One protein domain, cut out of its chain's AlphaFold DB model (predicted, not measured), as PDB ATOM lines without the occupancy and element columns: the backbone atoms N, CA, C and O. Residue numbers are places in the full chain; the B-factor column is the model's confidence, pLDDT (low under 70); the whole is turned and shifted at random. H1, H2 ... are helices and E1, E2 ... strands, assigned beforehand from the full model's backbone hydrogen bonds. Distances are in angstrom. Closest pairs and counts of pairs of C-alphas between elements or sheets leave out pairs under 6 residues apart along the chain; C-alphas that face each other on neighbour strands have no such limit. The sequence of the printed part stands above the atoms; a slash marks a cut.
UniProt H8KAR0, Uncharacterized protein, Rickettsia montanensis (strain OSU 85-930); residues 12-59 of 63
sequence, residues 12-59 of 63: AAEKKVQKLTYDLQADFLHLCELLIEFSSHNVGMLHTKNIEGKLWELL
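Overview. This is residues 12 to 59 of the 63 residues of an uncharacterized protein of Rickettsia montanensis (strain OSU 85-930) (UniProt H8KAR0). The printed part is an open U: the long helix H2 makes the base, the short helix H1 folds back over one end, and a strand hairpin of E1 and E2 rises on the same side near the other. The 48 printed residues run H1, H2, E1, E2, of mixed class, with one antiparallel sheet, E1 - E2. The whole is only just loose, close to compact, with a radius of gyration of the C-alphas of 11.7 A and spans of 30 by 21 by 14 A.

Along the chain. H1, residues 12 to 18, begins at C-alpha 12 (174.808, 108.813, 168.141). H2, residues 22 to 37, is 22.8 A long. E1 is residues 48 to 52, 12.2 A; E2, residues 55 to 58, ends at C-alpha 58 (162.952, 105.898, 180.727).

Arrangement. H1 and H2 only just touch, with 3 pairs of C-alphas within 8 A, H2 with residues 25 to 28 alone; the closest C-alphas, Val 17 and Gln 25, are 6.5 A apart. They run opposite ways at a steep tilt of 66 degrees. Every O i to N i+4 pair in H1 and H2 is within hydrogen-bond range. In the hairpin, N 49 and O 57 are within hydrogen-bond range at 2.9 A. H1 is apart from E1 and E2; H2 is only just apart from E2, closest 8.2 A.

Size, cuts and confidence. The printed part has no cut and no long link. Residues 39 to 47 have pLDDT under 70.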
ATOM      1  N   ALA A  12     174.709 110.234 167.816       93.31
ATOM      2  CA  ALA A  12     174.808 108.813 168.141       93.31
ATOM      3  C   ALA A  12     173.552 108.316 168.879       93.31
ATOM      4  O   ALA A  12     173.119 107.188 168.643       93.31
ATOM      5  N   ALA A  13     172.947 109.158 169.722       91.25
ATOM      6  CA  ALA A  13     171.683 108.876 170.396       91.25
ATOM      7  C   ALA A  13     170.523 108.786 169.393       91.25
ATOM      8  O   ALA A  13     169.776 107.811 169.416       91.25
ATOM      9  N   GLU A  14     170.433 109.729 168.453       93.44
ATOM     10  CA  GLU A  14     169.425 109.696 167.384       93.44
ATOM     11  C   GLU A  14     169.551 108.422 166.530       93.44
ATOM     12  O   GLU A  14     168.584 107.682 166.353       93.44
ATOM     13  N   LYS A  15     170.771 108.095 166.080       94.19
ATOM     14  CA  LYS A  15     171.031 106.877 165.298       94.19
ATOM     15  C   LYS A  15     170.711 105.591 166.056       94.19
ATOM     16  O   LYS A  15     170.408 104.585 165.424       94.19
ATOM     17  N   LYS A  16     170.826 105.582 167.388       90.69
ATOM     18  CA  LYS A  16     170.426 104.431 168.207       90.69
ATOM     19  C   LYS A  16     168.918 104.230 168.158       90.69
ATOM     20  O   LYS A  16     168.495 103.113 167.893       90.69
ATOM     21  N   VAL A  17     168.141 105.298 168.337       90.75
ATOM     22  CA  VAL A  17     166.673 105.241 168.255       90.75
ATOM     23  C   VAL A  17     166.221 104.807 166.861       90.75
ATOM     24  O   VAL A  17     165.413 103.897 166.738       90.75
ATOM     25  N   GLN A  18     166.823 105.353 165.802       91.19
ATOM     26  CA  GLN A  18     166.515 104.973 164.414       91.19
ATOM     27  C   GLN A  18     166.821 103.504 164.074       91.19
ATOM     28  O   GLN A  18     166.293 102.977 163.098       91.19
ATOM     29  N   LYS A  19     167.699 102.846 164.840       94.25
ATOM     30  CA  LYS A  19     168.049 101.427 164.665       94.25
ATOM     31  C   LYS A  19     167.155 100.476 165.460       94.25
ATOM     32  O   LYS A  19     167.308  99.265 165.312       94.25
ATOM     33  N   LEU A  20     166.276 100.995 166.317       90.75
ATOM     34  CA  LEU A  20     165.302 100.180 167.037       90.75
ATOM     35  C   LEU A  20     164.284  99.577 166.058       90.75
ATOM     36  O   LEU A  20     164.105 100.072 164.944       90.75
ATOM     37  N   THR A  21     163.601  98.515 166.476       93.62
ATOM     38  CA  THR A  21     162.456  97.981 165.728       93.62
ATOM     39  C   THR A  21     161.334  99.021 165.663       93.62
ATOM     40  O   THR A  21     161.256  99.910 166.509       93.62
ATOM     41  N   TYR A  22     160.456  98.921 164.662       91.44
ATOM     42  CA  TYR A  22     159.377  99.899 164.464       91.44
ATOM     43  C   TYR A  22     158.472 100.071 165.690       91.44
ATOM     44  O   TYR A  22     158.082 101.190 166.002       91.44
ATOM     45  N   ASP A  23     158.193  98.984 166.400       89.38
ATOM     46  CA  ASP A  23     157.423  99.004 167.644       89.38
ATOM     47  C   ASP A  23     158.118  99.825 168.744       89.38
ATOM     48  O   ASP A  23     157.545 100.771 169.275       89.38
ATOM     49  N   LEU A  24     159.407  99.569 168.986       88.38
ATOM     50  CA  LEU A  24     160.191 100.309 169.978       88.38
ATOM     51  C   LEU A  24     160.375 101.786 169.595       88.38
ATOM     52  O   LEU A  24     160.499 102.640 170.471       88.38
ATOM     53  N   GLN A  25     160.399 102.108 168.297       90.75
ATOM     54  CA  GLN A  25     160.381 103.500 167.838       90.75
ATOM     55  C   GLN A  25     159.044 104.181 168.148       90.75
ATOM     56  O   GLN A  25     159.042 105.346 168.545       90.75
ATOM     57  N   ALA A  26     157.925 103.471 167.979       89.94
ATOM     58  CA  ALA A  26     156.600 103.982 168.307       89.94
ATOM     59  C   ALA A  26     156.446 104.201 169.819       89.94
ATOM     60  O   ALA A  26     155.981 105.263 170.225       89.94
ATOM     61  N   ASP A  27     156.913 103.261 170.645       87.12
ATOM     62  CA  ASP A  27     156.888 103.404 172.104       87.12
ATOM     63  C   ASP A  27     157.756 104.588 172.563       87.12
ATOM     64  O   ASP A  27     157.299 105.468 173.295       87.12
ATOM     65  N   PHE A  28     158.970 104.713 172.014       88.19
ATOM     66  CA  PHE A  28     159.834 105.867 172.270       88.19
ATOM     67  C   PHE A  28     159.164 107.200 171.898       88.19
ATOM     68  O   PHE A  28     159.263 108.176 172.649       88.19
ATOM     69  N   LEU A  29     158.489 107.261 170.745       88.94
ATOM     70  CA  LEU A  29     157.771 108.459 170.313       88.94
ATOM     71  C   LEU A  29     156.610 108.777 171.263       88.94
ATOM     72  O   LEU A  29     156.465 109.927 171.671       88.94
ATOM     73  N   HIS A  30     155.848 107.763 171.669       86.69
ATOM     74  CA  HIS A  30     154.743 107.913 172.607       86.69
ATOM     75  C   HIS A  30     155.217 108.463 173.961       86.69
ATOM     76  O   HIS A  30     154.663 109.437 174.470       86.69
ATOM     77  N   LEU A  31     156.315 107.926 174.504       85.06
ATOM     78  CA  LEU A  31     156.941 108.458 175.716       85.06
ATOM     79  C   LEU A  31     157.370 109.920 175.556       85.06
ATOM     80  O   LEU A  31     157.212 110.717 176.480       85.06
ATOM     81  N   CYS A  32     157.906 110.292 174.392       86.62
ATOM     82  CA  CYS A  32     158.287 111.671 174.105       86.62
ATOM     83  C   CYS A  32     157.079 112.622 174.122       86.62
ATOM     84  O   CYS A  32     157.171 113.710 174.694       86.62
ATOM     85  N   GLU A  33     155.950 112.221 173.539       85.69
ATOM     86  CA  GLU A  33     154.713 113.009 173.577       85.69
ATOM     87  C   GLU A  33     154.212 113.196 175.010       85.69
ATOM     88  O   GLU A  33     153.954 114.324 175.435       85.69
ATOM     89  N   LEU A  34     154.189 112.115 175.792       82.44
ATOM     90  CA  LEU A  34     153.811 112.158 177.202       82.44
ATOM     91  C   LEU A  34     154.741 113.077 178.013       82.44
ATOM     92  O   LEU A  34     154.279 113.868 178.829       82.44
ATOM     93  N   LEU A  35     156.054 113.053 177.777       81.75
ATOM     94  CA  LEU A  35     156.995 113.948 178.463       81.75
ATOM     95  C   LEU A  35     156.750 115.433 178.143       81.75
ATOM     96  O   LEU A  35     156.919 116.295 179.012       81.75
ATOM     97  N   ILE A  36     156.343 115.744 176.909       83.50
ATOM     98  CA  ILE A  36     155.974 117.105 176.491       83.50
ATOM     99  C   ILE A  36     154.631 117.530 177.107       83.50
ATOM    100  O   ILE A  36     154.435 118.715 177.374       83.50
ATOM    101  N   GLU A  37     153.723 116.588 177.357       81.69
ATOM    102  CA  GLU A  37     152.419 116.848 177.972       81.69
ATOM    103  C   GLU A  37     152.504 116.997 179.504       81.69
ATOM    104  O   GLU A  37     151.944 117.930 180.081       81.69
ATOM    105  N   PHE A  38     153.267 116.132 180.181       76.06
ATOM    106  CA  PHE A  38     153.290 116.006 181.648       76.06
ATOM    107  C   PHE A  38     154.399 116.794 182.358       76.06
ATOM    108  O   PHE A  38     154.603 116.619 183.565       76.06
ATOM    109  N   SER A  39     155.083 117.675 181.630       62.12
ATOM    110  CA  SER A  39     156.453 118.169 181.828       62.12
ATOM    111  C   SER A  39     156.920 118.678 183.204       62.12
ATOM    112  O   SER A  39     158.084 119.040 183.339       62.12
ATOM    113  N   SER A  40     156.084 118.734 184.238       58.00
ATOM    114  CA  SER A  40     156.534 119.121 185.581       58.00
ATOM    115  C   SER A  40     155.829 118.437 186.755       58.00
ATOM    116  O   SER A  40     156.312 118.585 187.874       58.00
ATOM    117  N   HIS A  41     154.721 117.714 186.551       56.09
ATOM    118  CA  HIS A  41     153.953 117.143 187.670       56.09
ATOM    119  C   HIS A  41     153.958 115.614 187.735       56.09
ATOM    120  O   HIS A  41     153.844 115.084 188.831       56.09
ATOM    121  N   ASN A  42     154.143 114.902 186.616       58.53
ATOM    122  CA  ASN A  42     153.849 113.462 186.565       58.53
ATOM    123  C   ASN A  42     154.931 112.610 185.890       58.53
ATOM    124  O   ASN A  42     154.631 111.545 185.358       58.53
ATOM    125  N   VAL A  43     156.205 113.020 185.940       59.47
ATOM    126  CA  VAL A  43     157.298 112.165 185.427       59.47
ATOM    127  C   VAL A  43     157.300 110.800 186.129       59.47
ATOM    128  O   VAL A  43     157.490 109.789 185.467       59.47
ATOM    129  N   GLY A  44     156.958 110.743 187.424       55.81
ATOM    130  CA  GLY A  44     156.856 109.485 188.177       55.81
ATOM    131  C   GLY A  44     155.720 108.537 187.758       55.81
ATOM    132  O   GLY A  44     155.681 107.420 188.260       55.81
ATOM    133  N   MET A  45     154.802 108.961 186.876       59.34
ATOM    134  CA  MET A  45     153.732 108.107 186.332       59.34
ATOM    135  C   MET A  45     154.128 107.445 185.004       59.34
ATOM    136  O   MET A  45     153.588 106.400 184.650       59.34
ATOM    137  N   LEU A  46     155.093 108.025 184.284       66.19
ATOM    138  CA  LEU A  46     155.806 107.314 183.228       66.19
ATOM    139  C   LEU A  46     156.707 106.274 183.893       66.19
ATOM    140  O   LEU A  46     157.217 106.544 184.978       66.19
ATOM    141  N   HIS A  47     156.922 105.123 183.250       69.50
ATOM    142  CA  HIS A  47     157.878 104.093 183.674       69.50
ATOM    143  C   HIS A  47     159.311 104.662 183.717       69.50
ATOM    144  O   HIS A  47     160.152 104.393 182.863       69.50
ATOM    145  N   THR A  48     159.584 105.513 184.702       74.25
ATOM    146  CA  THR A  48     160.818 106.260 184.871       74.25
ATOM    147  C   THR A  48     161.463 105.875 186.179       74.25
ATOM    148  O   THR A  48     160.805 105.657 187.197       74.25
ATOM    149  N   LYS A  49     162.788 105.804 186.160       79.31
ATOM    150  CA  LYS A  49     163.588 105.545 187.349       79.31
ATOM    151  C   LYS A  49     164.532 106.718 187.558       79.31
ATOM    152  O   LYS A  49     165.293 107.062 186.659       79.31
ATOM    153  N   ASN A  50     164.474 107.355 188.726       80.50
ATOM    154  CA  ASN A  50     165.456 108.381 189.072       80.50
ATOM    155  C   ASN A  50     166.828 107.715 189.234       80.50
ATOM    156  O   ASN A  50     166.935 106.733 189.970       80.50
ATOM    157  N   ILE A  51     167.845 108.233 188.543       83.00
ATOM    158  CA  ILE A  51     169.228 107.778 188.729       83.00
ATOM    159  C   ILE A  51     169.892 108.643 189.794       83.00
ATOM    160  O   ILE A  51     170.305 108.144 190.835       83.00
ATOM    161  N   GLU A  52     170.000 109.944 189.511       85.12
ATOM    162  CA  GLU A  52     170.665 110.912 190.376       85.12
ATOM    163  C   GLU A  52     170.249 112.341 189.997       85.12
ATOM    164  O   GLU A  52     170.303 112.743 188.832       85.12
ATOM    165  N   GLY A  53     169.840 113.141 190.984       83.44
ATOM    166  CA  GLY A  53     169.481 114.544 190.782       83.44
ATOM    167  C   GLY A  53     168.402 114.733 189.707       83.44
ATOM    168  O   GLY A  53     167.247 114.354 189.893       83.44
ATOM    169  N   LYS A  54     168.781 115.352 188.580       81.56
ATOM    170  CA  LYS A  54     167.891 115.630 187.434       81.56
ATOM    171  C   LYS A  54     167.970 114.570 186.325       81.56
ATOM    172  O   LYS A  54     167.440 114.801 185.241       81.56
ATOM    173  N   LEU A  55     168.644 113.450 186.572       83.44
ATOM    174  CA  LEU A  55     168.808 112.362 185.617       83.44
ATOM    175  C   LEU A  55     167.804 111.237 185.887       83.44
ATOM    176  O   LEU A  55     167.669 110.760 187.015       83.44
ATOM    177  N   TRP A  56     167.135 110.803 184.824       83.12
ATOM    178  CA  TRP A  56     166.096 109.781 184.858       83.12
ATOM    179  C   TRP A  56     166.322 108.777 183.727       83.12
ATOM    180  O   TRP A  56     166.659 109.174 182.611       83.12
ATOM    181  N   GLU A  57     166.117 107.493 184.005       84.94
ATOM    182  CA  GLU A  57     165.966 106.456 182.980       84.94
ATOM    183  C   GLU A  57     164.501 106.373 182.579       84.94
ATOM    184  O   GLU A  57     163.622 106.397 183.437       84.94
ATOM    185  N   LEU A  58     164.254 106.244 181.280       83.81
ATOM    186  CA  LEU A  58     162.952 105.898 180.727       83.81
ATOM    187  C   LEU A  58     162.989 104.420 180.357       83.81
ATOM    188  O   LEU A  58     163.827 104.002 179.558       83.81
ATOM    189  N   LEU A  59     162.095 103.641 180.955       78.75
ATOM    190  CA  LEU A  59     161.933 102.228 180.670       78.75
ATOM    191  C   LEU A  59     160.791 102.069 179.668       78.75
ATOM    192  O   LEU A  59     159.621 102.199 180.019       78.75
TER     193      LEU A  59